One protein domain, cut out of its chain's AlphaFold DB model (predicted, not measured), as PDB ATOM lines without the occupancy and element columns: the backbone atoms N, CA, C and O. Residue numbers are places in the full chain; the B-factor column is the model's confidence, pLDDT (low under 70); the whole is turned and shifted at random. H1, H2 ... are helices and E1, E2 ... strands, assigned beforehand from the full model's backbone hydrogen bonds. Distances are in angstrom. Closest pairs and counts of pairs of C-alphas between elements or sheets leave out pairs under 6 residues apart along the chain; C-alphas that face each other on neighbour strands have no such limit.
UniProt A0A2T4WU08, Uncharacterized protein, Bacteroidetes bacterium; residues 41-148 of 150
ATOM      1  N   PRO A  41     -21.860  67.878  47.360       59.50
ATOM      2  CA  PRO A  41     -23.165  67.356  47.766       59.50
ATOM      3  C   PRO A  41     -24.343  68.082  47.095       59.50
ATOM      4  O   PRO A  41     -25.466  67.573  47.111       59.50
ATOM      5  N   GLU A  42     -24.114  69.246  46.481       63.88
ATOM      6  CA  GLU A  42     -25.138  69.983  45.745       63.88
ATOM      7  C   GLU A  42     -25.253  69.556  44.273       63.88
ATOM      8  O   GLU A  42     -26.271  69.846  43.641       63.88
ATOM      9  N   SER A  43     -24.277  68.809  43.740       69.12
ATOM     10  CA  SER A  43     -24.201  68.454  42.318       69.12
ATOM     11  C   SER A  43     -24.239  66.944  42.072       69.12
ATOM     12  O   SER A  43     -25.143  66.461  41.380       69.12
ATOM     13  N   VAL A  44     -23.302  66.179  42.651       79.56
ATOM     14  CA  VAL A  44     -23.131  64.742  42.377       79.56
ATOM     15  C   VAL A  44     -22.705  63.982  43.637       79.56
ATOM     16  O   VAL A  44     -21.665  64.261  44.221       79.56
ATOM     17  N   GLU A  45     -23.467  62.951  43.998       83.81
ATOM     18  CA  GLU A  45     -23.174  62.003  45.077       83.81
ATOM     19  C   GLU A  45     -22.747  60.656  44.474       83.81
ATOM     20  O   GLU A  45     -23.522  59.986  43.784       83.81
ATOM     21  N   PHE A  46     -21.517  60.224  44.746       86.12
ATOM     22  CA  PHE A  46     -21.063  58.881  44.384       86.12
ATOM     23  C   PHE A  46     -21.776  57.815  45.233       86.12
ATOM     24  O   PHE A  46     -21.797  57.909  46.458       86.12
ATOM     25  N   VAL A  47     -22.293  56.760  44.594       87.81
ATOM     26  CA  VAL A  47     -22.993  55.662  45.281       87.81
ATOM     27  C   VAL A  47     -22.143  54.395  45.303       87.81
ATOM     28  O   VAL A  47     -21.803  53.893  46.376       87.81
ATOM     29  N   SER A  48     -21.808  53.839  44.136       88.88
ATOM     30  CA  SER A  48     -21.090  52.562  44.067       88.88
ATOM     31  C   SER A  48     -20.358  52.342  42.741       88.88
ATOM     32  O   SER A  48     -20.691  52.935  41.716       88.88
ATOM     33  N   VAL A  49     -19.361  51.450  42.773       88.00
ATOM     34  CA  VAL A  49     -18.755  50.836  41.582       88.00
ATOM     35  C   VAL A  49     -19.034  49.336  41.624       88.00
ATOM     36  O   VAL A  49     -18.661  48.650  42.583       88.00
ATOM     37  N   ILE A  50     -19.660  48.818  40.573       89.75
ATOM     38  CA  ILE A  50     -20.010  47.404  40.416       89.75
ATOM     39  C   ILE A  50     -19.181  46.838  39.259       89.75
ATOM     40  O   ILE A  50     -19.189  47.411  38.172       89.75
ATOM     41  N   SER A  51     -18.451  45.742  39.489       86.69
ATOM     42  CA  SER A  51     -17.744  45.030  38.410       86.69
ATOM     43  C   SER A  51     -18.779  44.360  37.510       86.69
ATOM     44  O   SER A  51     -19.691  43.705  38.018       86.69
ATOM     45  N   ILE A  52     -18.681  44.583  36.200       89.25
ATOM     46  CA  ILE A  52     -19.560  43.963  35.206       89.25
ATOM     47  C   ILE A  52     -18.894  42.684  34.712       89.25
ATOM     48  O   ILE A  52     -19.415  41.590  34.914       89.25
ATOM     49  N   ASP A  53     -17.747  42.834  34.055       87.94
ATOM     50  CA  ASP A  53     -16.978  41.741  33.485       87.94
ATOM     51  C   ASP A  53     -15.511  42.130  33.254       87.94
ATOM     52  O   ASP A  53     -15.122  43.303  33.233       87.94
ATOM     53  N   THR A  54     -14.705  41.091  33.053       86.25
ATOM     54  CA  THR A  54     -13.310  41.181  32.630       86.25
ATOM     55  C   THR A  54     -13.212  40.625  31.217       86.25
ATOM     56  O   THR A  54     -13.598  39.483  30.950       86.25
ATOM     57  N   ILE A  55     -12.692  41.428  30.296       86.44
ATOM     58  CA  ILE A  55     -12.466  41.025  28.913       86.44
ATOM     59  C   ILE A  55     -11.007  40.650  28.748       86.44
ATOM     60  O   ILE A  55     -10.108  41.475  28.898       86.44
ATOM     61  N   PHE A  56     -10.790  39.394  28.378       86.94
ATOM     62  CA  PHE A  56      -9.478  38.889  28.011       86.94
ATOM     63  C   PHE A  56      -9.112  39.293  26.584       86.94
ATOM     64  O   PHE A  56      -9.967  39.307  25.690       86.94
ATOM     65  N   LEU A  57      -7.831  39.572  26.361       84.50
ATOM     66  CA  LEU A  57      -7.286  39.986  25.073       84.50
ATOM     67  C   LEU A  57      -7.558  38.948  23.991       84.50
ATOM     68  O   LEU A  57      -8.049  39.309  22.928       84.50
ATOM     69  N   ALA A  58      -7.381  37.660  24.295       84.50
ATOM     70  CA  ALA A  58      -7.709  36.577  23.370       84.50
ATOM     71  C   ALA A  58      -9.179  36.619  22.904       84.50
ATOM     72  O   ALA A  58      -9.465  36.490  21.714       84.50
ATOM     73  N   LYS A  59     -10.127  36.869  23.820       85.44
ATOM     74  CA  LYS A  59     -11.560  36.986  23.490       85.44
ATOM     75  C   LYS A  59     -11.856  38.248  22.673       85.44
ATOM     76  O   LYS A  59     -12.703  38.215  21.782       85.44
ATOM     77  N   SER A  60     -11.172  39.352  22.975       86.06
ATOM     78  CA  SER A  60     -11.273  40.604  22.216       86.06
ATOM     79  C   SER A  60     -10.762  40.431  20.780       86.06
ATOM     80  O   SER A  60     -11.472  40.743  19.824       86.06
ATOM     81  N   LEU A  61      -9.576  39.832  20.628       86.62
ATOM     82  CA  LEU A  61      -8.957  39.517  19.341       86.62
ATOM     83  C   LEU A  61      -9.821  38.573  18.508       86.62
ATOM     84  O   LEU A  61     -10.006  38.828  17.322       86.62
ATOM     85  N   ALA A  62     -10.406  37.538  19.116       88.25
ATOM     86  CA  ALA A  62     -11.314  36.627  18.419       88.25
ATOM     87  C   ALA A  62     -12.509  37.371  17.795       88.25
ATOM     88  O   ALA A  62     -12.822  37.168  16.625       88.25
ATOM     89  N   ARG A  63     -13.125  38.302  18.538       88.12
ATOM     90  CA  ARG A  63     -14.227  39.133  18.022       88.12
ATOM     91  C   ARG A  63     -13.773  40.062  16.888       88.12
ATOM     92  O   ARG A  63     -14.521  40.313  15.943       88.12
ATOM     93  N   TRP A  64     -12.558  40.599  16.977       88.38
ATOM     94  CA  TRP A  64     -11.985  41.420  15.908       88.38
ATOM     95  C   TRP A  64     -11.706  40.610  14.646       88.38
ATOM     96  O   TRP A  64     -12.027  41.082  13.559       88.38
ATOM     97  N   ILE A  65     -11.162  39.399  14.786       91.00
ATOM     98  CA  ILE A  65     -10.944  38.463  13.677       91.00
ATOM     99  C   ILE A  65     -12.270  38.179  12.968       91.00
ATOM    100  O   ILE A  65     -12.355  38.419  11.769       91.00
ATOM    101  N   GLU A  66     -13.318  37.811  13.709       92.12
ATOM    102  CA  GLU A  66     -14.663  37.572  13.161       92.12
ATOM    103  C   GLU A  66     -15.188  38.788  12.373       92.12
ATOM    104  O   GLU A  66     -15.721  38.664  11.270       92.12
ATOM    105  N   THR A  67     -14.967  39.999  12.896       89.50
ATOM    106  CA  THR A  67     -15.359  41.242  12.214       89.50
ATOM    107  C   THR A  67     -14.574  41.456  10.915       89.50
ATOM    108  O   THR A  67     -15.137  41.905   9.914       89.50
ATOM    109  N   GLN A  68     -13.271  41.153  10.908       89.69
ATOM    110  CA  GLN A  68     -12.437  41.273   9.709       89.69
ATOM    111  C   GLN A  68     -12.775  40.208   8.662       89.69
ATOM    112  O   GLN A  68     -12.783  40.533   7.476       89.69
ATOM    113  N   GLU A  69     -13.091  38.982   9.080       91.25
ATOM    114  CA  GLU A  69     -13.566  37.909   8.199       91.25
ATOM    115  C   GLU A  69     -14.880  38.305   7.529       91.25
ATOM    116  O   GLU A  69     -14.953  38.338   6.302       91.25
ATOM    117  N   TRP A  70     -15.871  38.747   8.308       91.38
ATOM    118  CA  TRP A  70     -17.133  39.245   7.762       91.38
ATOM    119  C   TRP A  70     -16.919  40.386   6.758       91.38
ATOM    120  O   TRP A  70     -17.510  40.407   5.674       91.38
ATOM    121  N   ALA A  71     -16.048  41.340   7.094       87.62
ATOM    122  CA  ALA A  71     -15.793  42.483   6.230       87.62
ATOM    123  C   ALA A  71     -15.017  42.102   4.961       87.62
ATOM    124  O   ALA A  71     -15.157  42.774   3.943       87.62
ATOM    125  N   LYS A  72     -14.183  41.060   5.009       89.81
ATOM    126  CA  LYS A  72     -13.517  40.495   3.833       89.81
ATOM    127  C   LYS A  72     -14.542  39.810   2.925       89.81
ATOM    128  O   LYS A  72     -14.591  40.137   1.742       89.81
ATOM    129  N   ASP A  73     -15.395  38.953   3.478       90.69
ATOM    130  CA  ASP A  73     -16.449  38.245   2.739       90.69
ATOM    131  C   ASP A  73     -17.423  39.212   2.051       90.69
ATOM    132  O   ASP A  73     -17.871  38.981   0.926       90.69
ATOM    133  N   TYR A  74     -17.759  40.319   2.718       88.88
ATOM    134  CA  TYR A  74     -18.589  41.374   2.140       88.88
ATOM    135  C   TYR A  74     -17.940  42.016   0.903       88.88
ATOM    136  O   TYR A  74     -18.606  42.211  -0.116       88.88
ATOM    137  N   GLU A  75     -16.640  42.315   0.963       87.75
ATOM    138  CA  GLU A  75     -15.902  42.893  -0.167       87.75
ATOM    139  C   GLU A  75     -15.759  41.905  -1.333       87.75
ATOM    140  O   GLU A  75     -15.924  42.297  -2.489       87.75
ATOM    141  N   GLU A  76     -15.529  40.617  -1.054       88.75
ATOM    142  CA  GLU A  76     -15.487  39.565  -2.081       88.75
ATOM    143  C   GLU A  76     -16.805  39.475  -2.857       88.75
ATOM    144  O   GLU A  76     -16.801  39.418  -4.089       88.75
ATOM    145  N   LYS A  77     -17.940  39.546  -2.150       88.62
ATOM    146  CA  LYS A  77     -19.272  39.565  -2.774       88.62
ATOM    147  C   LYS A  77     -19.467  40.787  -3.665       88.62
ATOM    148  O   LYS A  77     -19.940  40.648  -4.789       88.62
ATOM    149  N   LYS A  78     -19.052  41.975  -3.213       86.38
ATOM    150  CA  LYS A  78     -19.169  43.212  -4.006       86.38
ATOM    151  C   LYS A  78     -18.327  43.185  -5.278       86.38
ATOM    152  O   LYS A  78     -18.782  43.645  -6.322       86.38
ATOM    153  N   ILE A  79     -17.129  42.610  -5.206       85.69
ATOM    154  CA  ILE A  79     -16.282  42.386  -6.380       85.69
ATOM    155  C   ILE A  79     -16.963  41.426  -7.366       85.69
ATOM    156  O   ILE A  79     -16.983  41.700  -8.566       85.69
ATOM    157  N   ALA A  80     -17.539  40.324  -6.875       85.25
ATOM    158  CA  ALA A  80     -18.249  39.356  -7.713       85.25
ATOM    159  C   ALA A  80     -19.492  39.958  -8.400       85.25
ATOM    160  O   ALA A  80     -19.820  39.573  -9.519       85.25
ATOM    161  N   GLU A  81     -20.141  40.937  -7.767       88.19
ATOM    162  CA  GLU A  81     -21.259  41.715  -8.323       88.19
ATOM    163  C   GLU A  81     -20.825  42.752  -9.387       88.19
ATOM    164  O   GLU A  81     -21.674  43.432  -9.962       88.19
ATOM    165  N   GLY A  82     -19.524  42.868  -9.687       78.69
ATOM    166  CA  GLY A  82     -18.990  43.753 -10.730       78.69
ATOM    167  C   GLY A  82     -18.735  45.197 -10.283       78.69
ATOM    168  O   GLY A  82     -18.489  46.066 -11.121       78.69
ATOM    169  N   ASP A  83     -18.775  45.472  -8.979       74.44
ATOM    170  CA  ASP A  83     -18.575  46.813  -8.432       74.44
ATOM    171  C   ASP A  83     -17.078  47.185  -8.391       74.44
ATOM    172  O   ASP A  83     -16.258  46.406  -7.904       74.44
ATOM    173  N   LYS A  84     -16.725  48.372  -8.916       71.88
ATOM    174  CA  LYS A  84     -15.381  49.006  -8.966       71.88
ATOM    175  C   LYS A  84     -14.195  48.079  -8.630       71.88
ATOM    176  O   LYS A  84     -13.561  48.188  -7.576       71.88
ATOM    177  N   LEU A  85     -13.885  47.189  -9.573       76.19
ATOM    178  CA  LEU A  85     -12.980  46.050  -9.398       76.19
ATOM    179  C   LEU A  85     -11.585  46.424  -8.856       76.19
ATOM    180  O   LEU A  85     -11.046  45.721  -8.003       76.19
ATOM    181  N   GLU A  86     -10.996  47.516  -9.339       78.31
ATOM    182  CA  GLU A  86      -9.589  47.838  -9.066       78.31
ATOM    183  C   GLU A  86      -9.370  48.423  -7.658       78.31
ATOM    184  O   GLU A  86      -8.483  47.978  -6.931       78.31
ATOM    185  N   GLU A  87     -10.228  49.352  -7.221       78.75
ATOM    186  CA  GLU A  87     -10.179  49.935  -5.869       78.75
ATOM    187  C   GLU A  87     -10.504  48.881  -4.798       78.75
ATOM    188  O   GLU A  87      -9.825  48.792  -3.771       78.75
ATOM    189  N   ARG A  88     -11.498  48.019  -5.054       80.81
ATOM    190  CA  ARG A  88     -11.909  46.975  -4.103       80.81
ATOM    191  C   ARG A  88     -10.876  45.857  -3.954       80.81
ATOM    192  O   ARG A  88     -10.686  45.356  -2.846       80.81
ATOM    193  N   LYS A  89     -10.135  45.504  -5.013       80.31
ATOM    194  CA  LYS A  89      -9.002  44.561  -4.914       80.31
ATOM    195  C   LYS A  89      -7.926  45.054  -3.943       80.31
ATOM    196  O   LYS A  89      -7.405  44.256  -3.165       80.31
ATOM    197  N   ILE A  90      -7.611  46.352  -3.952       85.00
ATOM    198  CA  ILE A  90      -6.634  46.946  -3.023       85.00
ATOM    199  C   ILE A  90      -7.128  46.815  -1.576       85.00
ATOM    200  O   ILE A  90      -6.373  46.378  -0.703       85.00
ATOM    201  N   ILE A  91      -8.408  47.123  -1.331       84.25
ATOM    202  CA  ILE A  91      -9.045  46.982  -0.012       84.25
ATOM    203  C   ILE A  91      -8.978  45.527   0.470       84.25
ATOM    204  O   ILE A  91      -8.636  45.268   1.625       84.25
ATOM    205  N   LEU A  92      -9.251  44.566  -0.413       87.06
ATOM    206  CA  LEU A  92      -9.211  43.144  -0.084       87.06
ATOM    207  C   LEU A  92      -7.804  42.669   0.313       87.06
ATOM    208  O   LEU A  92      -7.650  41.951   1.303       87.06
ATOM    209  N   VAL A  93      -6.768  43.105  -0.410       88.00
ATOM    210  CA  VAL A  93      -5.368  42.801  -0.069       88.00
ATOM    211  C   VAL A  93      -5.004  43.368   1.306       88.00
ATOM    212  O   VAL A  93      -4.386  42.670   2.114       88.00
ATOM    213  N   GLN A  94      -5.417  44.604   1.604       86.75
ATOM    214  CA  GLN A  94      -5.187  45.219   2.914       86.75
ATOM    215  C   GLN A  94      -5.904  44.456   4.033       86.75
ATOM    216  O   GLN A  94      -5.269  44.101   5.024       86.75
ATOM    217  N   LYS A  95      -7.190  44.125   3.851       86.75
ATOM    218  CA  LYS A  95      -7.971  43.339   4.820       86.75
ATOM    219  C   LYS A  95      -7.350  41.974   5.086       86.75
ATOM    220  O   LYS A  95      -7.234  41.582   6.243       86.75
ATOM    221  N   LYS A  96      -6.897  41.275   4.040       87.81
ATOM    222  CA  LYS A  96      -6.206  39.988   4.181       87.81
ATOM    223  C   LYS A  96      -4.936  40.129   5.022       87.81
ATOM    224  O   LYS A  96      -4.756  39.378   5.970       87.81
ATOM    225  N   LYS A  97      -4.103  41.137   4.739       89.62
ATOM    226  CA  LYS A  97      -2.885  41.406   5.520       89.62
ATOM    227  C   LYS A  97      -3.195  41.690   6.994       89.62
ATOM    228  O   LYS A  97      -2.486  41.207   7.877       89.62
ATOM    229  N   THR A  98      -4.240  42.472   7.263       85.56
ATOM    230  CA  THR A  98      -4.703  42.750   8.628       85.56
ATOM    231  C   THR A  98      -5.172  41.473   9.321       85.56
ATOM    232  O   THR A  98      -4.742  41.212  10.441       85.56
ATOM    233  N   LEU A  99      -5.997  40.660   8.657       90.06
ATOM    234  CA  LEU A  99      -6.485  39.389   9.190       90.06
ATOM    235  C   LEU A  99      -5.333  38.427   9.511       90.06
ATOM    236  O   LEU A  99      -5.272  37.904  10.620       90.06
ATOM    237  N   ASP A 100      -4.383  38.261   8.590       88.69
ATOM    238  CA  ASP A 100      -3.210  37.404   8.788       88.69
ATOM    239  C   ASP A 100      -2.392  37.864  10.006       88.69
ATOM    240  O   ASP A 100      -1.977  37.052  10.833       88.69
ATOM    241  N   SER A 101      -2.221  39.180  10.165       86.81
ATOM    242  CA  SER A 101      -1.503  39.766  11.303       86.81
ATOM    243  C   SER A 101      -2.241  39.522  12.625       86.81
ATOM    244  O   SER A 101      -1.622  39.148  13.619       86.81
ATOM    245  N   LEU A 102      -3.570  39.678  12.641       85.06
ATOM    246  CA  LEU A 102      -4.398  39.397  13.818       85.06
ATOM    247  C   LEU A 102      -4.364  37.916  14.205       85.06
ATOM    248  O   LEU A 102      -4.301  37.605  15.391       85.06
ATOM    249  N   LEU A 103      -4.362  37.006  13.228       86.31
ATOM    250  CA  LEU A 103      -4.262  35.566  13.472       86.31
ATOM    251  C   LEU A 103      -2.910  35.170  14.075       86.31
ATOM    252  O   LEU A 103      -2.863  34.268  14.909       86.31
ATOM    253  N   VAL A 104      -1.816  35.828  13.676       89.19
ATOM    254  CA  VAL A 104      -0.497  35.632  14.301       89.19
ATOM    255  C   VAL A 104      -0.528  36.107  15.752       89.19
ATOM    256  O   VAL A 104      -0.230  35.321  16.649       89.19
ATOM    257  N   ILE A 105      -0.990  37.338  15.996       84.00
ATOM    258  CA  ILE A 105      -1.087  37.904  17.350       84.00
ATOM    259  C   ILE A 105      -1.956  37.015  18.248       84.00
ATOM    260  O   ILE A 105      -1.570  36.703  19.372       84.00
ATOM    261  N   ALA A 106      -3.107  36.553  17.756       84.38
ATOM    262  CA  ALA A 106      -4.019  35.713  18.528       84.38
ATOM    263  C   ALA A 106      -3.403  34.367  18.946       84.38
ATOM    264  O   ALA A 106      -3.727  33.874  20.022       84.38
ATOM    265  N   LYS A 107      -2.506  33.783  18.139       85.25
ATOM    266  CA  LYS A 107      -1.792  32.540  18.488       85.25
ATOM    267  C   LYS A 107      -0.766  32.740  19.598       85.25
ATOM    268  O   LYS A 107      -0.523  31.822  20.373       85.25
ATOM    269  N   GLU A 108      -0.155  33.917  19.639       86.25
ATOM    270  CA  GLU A 108       0.877  34.269  20.616       86.25
ATOM    271  C   GLU A 108       0.284  34.862  21.901       86.25
ATOM    272  O   GLU A 108       0.952  34.895  22.933       86.25
ATOM    273  N   THR A 109      -0.979  35.298  21.856       81.62
ATOM    274  CA  THR A 109      -1.661  35.943  22.980       81.62
ATOM    275  C   THR A 109      -2.074  34.921  24.046       81.62
ATOM    276  O   THR A 109      -2.876  34.024  23.766       81.62
ATOM    277  N   PRO A 110      -1.623  35.075  25.304       84.62
ATOM    278  CA  PRO A 110      -2.100  34.267  26.418       84.62
ATOM    279  C   PRO A 110      -3.607  34.440  26.652       84.62
ATOM    280  O   PRO A 110      -4.141  35.550  26.668       84.62
ATOM    281  N   SER A 111      -4.311  33.338  26.919       81.50
ATOM    282  CA  SER A 111      -5.765  33.354  27.143       81.50
ATOM    283  C   SER A 111      -6.194  34.121  28.399       81.50
ATOM    284  O   SER A 111      -7.345  34.543  28.495       81.50
ATOM    285  N   ASN A 112      -5.279  34.302  29.351       81.94
ATOM    286  CA  ASN A 112      -5.500  34.982  30.624       81.94
ATOM    287  C   ASN A 112      -5.022  36.444  30.636       81.94
ATOM    288  O   ASN A 112      -5.134  37.096  31.673       81.94
ATOM    289  N   GLU A 113      -4.492  36.966  29.526       83.12
ATOM    290  CA  GLU A 113      -4.111  38.375  29.443       83.12
ATOM    291  C   GLU A 113      -5.366  39.253  29.446       83.12
ATOM    292  O   GLU A 113      -6.267  39.084  28.620       83.12
ATOM    293  N   VAL A 114      -5.456  40.178  30.402       83.75
ATOM    294  CA  VAL A 114      -6.611  41.069  30.538       83.75
ATOM    295  C   VAL A 114      -6.464  42.256  29.594       83.75
ATOM    296  O   VAL A 114      -5.463  42.964  29.632       83.75
ATOM    297  N   HIS A 115      -7.493  42.496  28.786       84.12
ATOM    298  CA  HIS A 115      -7.583  43.634  27.876       84.12
ATOM    299  C   HIS A 115      -8.365  44.799  28.480       84.12
ATOM    300  O   HIS A 115      -7.950  45.946  28.355       84.12
ATOM    301  N   GLU A 116      -9.487  44.518  29.145       88.06
ATOM    302  CA  GLU A 116     -10.356  45.539  29.737       88.06
ATOM    303  C   GLU A 116     -11.054  45.004  30.991       88.06
ATOM    304  O   GLU A 116     -11.502  43.859  31.020       88.06
ATOM    305  N   TYR A 117     -11.229  45.871  31.985       87.19
ATOM    306  CA  TYR A 117     -12.218  45.714  33.047       87.19
ATOM    307  C   TYR A 117     -13.388  46.648  32.777       87.19
ATOM    308  O   TYR A 117     -13.181  47.819  32.444       87.19
ATOM    309  N   ARG A 118     -14.617  46.162  32.947       89.62
ATOM    310  CA  ARG A 118     -15.811  46.995  32.806       89.62
ATOM    311  C   ARG A 118     -16.507  47.159  34.135       89.62
ATOM    312  O   ARG A 118     -16.737  46.199  34.867       89.62
ATOM    313  N   TYR A 119     -16.899  48.392  34.406       89.06
ATOM    314  CA  TYR A 119     -17.553  48.771  35.641       89.06
ATOM    315  C   TYR A 119     -18.833  49.537  35.352       89.06
ATOM    316  O   TYR A 119     -18.904  50.326  34.412       89.06
ATOM    317  N   ASN A 120     -19.835  49.337  36.198       92.06
ATOM    318  CA  ASN A 120     -20.983  50.219  36.280       92.06
ATOM    319  C   ASN A 120     -20.793  51.140  37.481       92.06
ATOM    320  O   ASN A 120     -20.647  50.673  38.612       92.06
ATOM    321  N   VAL A 121     -20.778  52.441  37.227       90.38
ATOM    322  CA  VAL A 121     -20.681  53.461  38.261       90.38
ATOM    323  C   VAL A 121     -22.054  54.043  38.486       90.38
ATOM    324  O   VAL A 121     -22.676  54.577  37.569       90.38
ATOM    325  N   GLN A 122     -22.491  53.974  39.734       91.31
ATOM    326  CA  GLN A 122     -23.738  54.565  40.175       91.31
ATOM    327  C   GLN A 122     -23.453  55.874  40.896       91.31
ATOM    328  O   GLN A 122     -22.624  55.930  41.809       91.31
ATOM    329  N   TYR A 123     -24.176  56.915  40.507       89.12
ATOM    330  CA  TYR A 123     -24.128  58.222  41.147       89.12
ATOM    331  C   TYR A 123     -25.528  58.824  41.200       89.12
ATOM    332  O   TYR A 123     -26.395  58.488  40.394       89.12
ATOM    333  N   ARG A 124     -25.772  59.717  42.152       89.12
ATOM    334  CA  ARG A 124     -26.971  60.552  42.174       89.12
ATOM    335  C   ARG A 124     -26.591  61.966  41.791       89.12
ATOM    336  O   ARG A 124     -25.568  62.461  42.236       89.12
ATOM    337  N   ALA A 125     -27.417  62.613  40.984       86.88
ATOM    338  CA  ALA A 125     -27.248  64.021  40.650       86.88
ATOM    339  C   ALA A 125     -28.581  64.753  40.780       86.88
ATOM    340  O   ALA A 125     -29.637  64.160  40.528       86.88
ATOM    341  N   LYS A 126     -28.552  66.032  41.168       86.69
ATOM    342  CA  LYS A 126     -29.768  66.855  41.174       86.69
ATOM    343  C   LYS A 126     -30.168  67.165  39.730       86.69
ATOM    344  O   LYS A 126     -29.364  67.638  38.931       86.69
ATOM    345  N   ASN A 127     -31.421  66.900  39.376       84.00
ATOM    346  CA  ASN A 127     -31.975  67.371  38.108       84.00
ATOM    347  C   ASN A 127     -32.301  68.878  38.182       84.00
ATOM    348  O   ASN A 127     -32.186  69.503  39.236       84.00
ATOM    349  N   LYS A 128     -32.772  69.475  37.075       84.38
ATOM    350  CA  LYS A 128     -33.151  70.906  37.024       84.38
ATOM    351  C   LYS A 128     -34.237  71.317  38.034       84.38
ATOM    352  O   LYS A 128     -34.438  72.506  38.241       84.38
ATOM    353  N   LEU A 129     -34.944  70.354  38.625       88.31
ATOM    354  CA  LEU A 129     -35.993  70.560  39.625       88.31
ATOM    355  C   LEU A 129     -35.488  70.323  41.062       88.31
ATOM    356  O   LEU A 129     -36.284  70.348  41.995       88.31
ATOM    357  N   GLY A 130     -34.190  70.063  41.252       82.88
ATOM    358  CA  GLY A 130     -33.573  69.818  42.558       82.88
ATOM    359  C   GLY A 130     -33.745  68.394  43.102       82.88
ATOM    360  O   GLY A 130     -33.262  68.106  44.193       82.88
ATOM    361  N   ALA A 131     -34.394  67.489  42.362       85.88
ATOM    362  CA  ALA A 131     -34.570  66.100  42.787       85.88
ATOM    363  C   ALA A 131     -33.318  65.265  42.484       85.88
ATOM    364  O   ALA A 131     -32.778  65.338  41.378       85.88
ATOM    365  N   LEU A 132     -32.890  64.438  43.442       87.50
ATOM    366  CA  LEU A 132     -31.790  63.490  43.254       87.50
ATOM    367  C   LEU A 132     -32.232  62.330  42.355       87.50
ATOM    368  O   LEU A 132     -33.144  61.576  42.694       87.50
ATOM    369  N   VAL A 133     -31.557  62.172  41.221       89.19
ATOM    370  CA  VAL A 133     -31.800  61.104  40.249       89.19
ATOM    371  C   VAL A 133     -30.625  60.140  40.261       89.19
ATOM    372  O   VAL A 133     -29.486  60.543  40.025       89.19
ATOM    373  N   LEU A 134     -30.903  58.856  40.505       91.31
ATOM    374  CA  LEU A 134     -29.911  57.795  40.355       91.31
ATOM    375  C   LEU A 134     -29.596  57.596  38.871       91.31
ATOM    376  O   LEU A 134     -30.482  57.313  38.068       91.31
ATOM    377  N   SER A 135     -28.324  57.724  38.536       88.31
ATOM    378  CA  SER A 135     -27.782  57.568  37.195       88.31
ATOM    379  C   SER A 135     -26.690  56.506  37.200       88.31
ATOM    380  O   SER A 135     -26.030  56.268  38.214       88.31
ATOM    381  N   ASN A 136     -26.520  55.857  36.053       91.38
ATOM    382  CA  ASN A 136     -25.538  54.803  35.851       91.38
ATOM    383  C   ASN A 136     -24.674  55.164  34.641       91.38
ATOM    384  O   ASN A 136     -25.213  55.535  33.598       91.38
ATOM    385  N   ILE A 137     -23.357  55.022  34.765       89.31
ATOM    386  CA  ILE A 137     -22.419  55.158  33.650       89.31
ATOM    387  C   ILE A 137     -21.523  53.926  33.575       89.31
ATOM    388  O   ILE A 137     -20.999  53.450  34.583       89.31
ATOM    389  N   SER A 138     -21.344  53.400  32.366       90.19
ATOM    390  CA  SER A 138     -20.399  52.317  32.116       90.19
ATOM    391  C   SER A 138     -19.002  52.886  31.910       90.19
ATOM    392  O   SER A 138     -18.792  53.720  31.032       90.19
ATOM    393  N   LEU A 139     -18.048  52.413  32.706       86.31
ATOM    394  CA  LEU A 139     -16.632  52.717  32.561       86.31
ATOM    395  C   LEU A 139     -15.881  51.485  32.067       86.31
ATOM    396  O   LEU A 139     -16.175  50.359  32.465       86.31
ATOM    397  N   VAL A 140     -14.882  51.725  31.226       84.81
ATOM    398  CA  VAL A 140     -13.954  50.707  30.740       84.81
ATOM    399  C   VAL A 140     -12.555  51.132  31.152       84.81
ATOM    400  O   VAL A 140     -12.138  52.250  30.860       84.81
ATOM    401  N   LEU A 141     -11.839  50.246  31.837       81.50
ATOM    402  CA  LEU A 141     -10.451  50.456  32.217       81.50
ATOM    403  C   LEU A 141      -9.573  49.450  31.478       81.50
ATOM    404  O   LEU A 141      -9.736  48.244  31.642       81.50
ATOM    405  N   ASN A 142      -8.631  49.948  30.683       79.75
ATOM    406  CA  ASN A 142      -7.625  49.114  30.042       79.75
ATOM    407  C   ASN A 142      -6.388  49.045  30.960       79.75
ATOM    408  O   ASN A 142      -5.716  50.064  31.123       79.75
ATOM    409  N   PRO A 143      -6.057  47.888  31.563       68.00
ATOM    410  CA  PRO A 143      -4.885  47.758  32.433       68.00
ATOM    411  C   PRO A 143      -3.552  48.012  31.709       68.00
ATOM    412  O   PRO A 143      -2.541  48.264  32.356       68.00
ATOM    413  N   GLY A 144      -3.527  47.999  30.373       60.75
ATOM    414  CA  GLY A 144      -2.378  48.420  29.574       60.75
ATOM    415  C   GLY A 144      -2.106  49.931  29.602       60.75
ATOM    416  O   GLY A 144      -0.973  50.334  29.336       60.75
ATOM    417  N   LEU A 145      -3.091  50.769  29.963       49.59
ATOM    418  CA  LEU A 145      -2.922  52.229  30.079       49.59
ATOM    419  C   LEU A 145      -2.115  52.651  31.315       49.59
ATOM    420  O   LEU A 145      -1.528  53.732  31.301       49.59
ATOM    421  N   ASP A 146      -1.983  51.792  32.331       46.91
ATOM    422  CA  ASP A 146      -1.111  52.049  33.492       46.91
ATOM    423  C   ASP A 146       0.372  52.190  33.101       46.91
ATOM    424  O   ASP A 146       1.155  52.767  33.854       46.91
ATOM    425  N   LYS A 147       0.775  51.703  31.915       45.03
ATOM    426  CA  LYS A 147       2.125  51.917  31.362       45.03
ATOM    427  C   LYS A 147       2.331  53.311  30.758       45.03
ATOM    428  O   LYS A 147       3.470  53.674  30.497       45.03
ATOM    429  N   VAL A 148       1.256  54.056  30.493       36.28
ATOM    430  CA  VAL A 148       1.288  55.379  29.836       36.28
ATOM    431  C   VAL A 148       1.015  56.512  30.834       36.28
ATOM    432  O   VAL A 148       1.406  57.648  30.593       36.28
TER     433      VAL A 148
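This is residues 41 to 148 of the 150 residues of an uncharacterized protein of Bacteroidetes bacterium (UniProt A0A2T4WU08). Look for two slender arms joined end to end in a wide V: one is a twisted sheet of three strands, E1, E2 and E3, the other a long helical hairpin, H1 and H2. The chain passes from E1 straight into H1 and comes back from H2 into E2, while short H3 follows E3 near the junction of the arms. The printed part has 108 residues, with three named helices and three named strands in the order E1 H1 H2 E2 E3 H3; the class is mixed, helices and strands. The sheet's order is E1, E2, E3, antiparallel throughout. The whole is extended, with a radius of gyration of the C-alphas of 21.7 A, and elongated, spanning 61 by 37 by 23 A.

Start at edge strand E1, residues 44 to 56, which bends by 64 degrees at residue 47. Its antiparallel neighbour is inner strand E2, residues 114 to 126, at 162 degrees between directions; find N 45 and O 124 at 2.8 A, and N 118 and O 53 at 2.9 A. Edge strand E3, residues 132 to 141, forms a hairpin with E2, antiparallel at 164 degrees, with N 133 and O 125 at 2.8 A. Helix H1, residues 57 to 80, only grazes the sheet with residues 57 to 61; the closest C-alphas of H1 and E2, those of Leu 57 and His 115, are 4.6 A apart. H2, residues 85 to 108, touches H1 and forms a helical hairpin with it, opposite ways at a shallow tilt of 20 degrees; their closest C-alphas, of Ile 79 and Leu 85, are 5.8 A apart. H2 is not on the sheet. H3, residues 143 to 147, only grazes the sheet with residues 143 to 144, and is apart from H1 and H2. In H1 every O i to N i+4 pair is within hydrogen-bond range, in H2 19 of 20, and in H3 0 of 1, with 1 of 2 O i to N i+3 pairs within range.

Find C-alpha 44 at (-23.131, 64.742, 42.377); from there E1 runs 32.6 A to residue 56. H1 runs 34.6 A to C-alpha 80 at (-18.249, 39.356, -7.713), and H2 35.1 A. E2 runs 36.3 A, E3 27.3 A, and H3 ends at C-alpha 147, (2.125, 51.917, 31.362).

The two C-alphas farthest apart, of Pro 41 and Gly 82, are 63.2 A apart. The printed part has no cut, and the five links between its elements are tight. The mean pLDDT of the printed part is 83.7; look for values under 70 at residues 41 to 43 and 143 to 148.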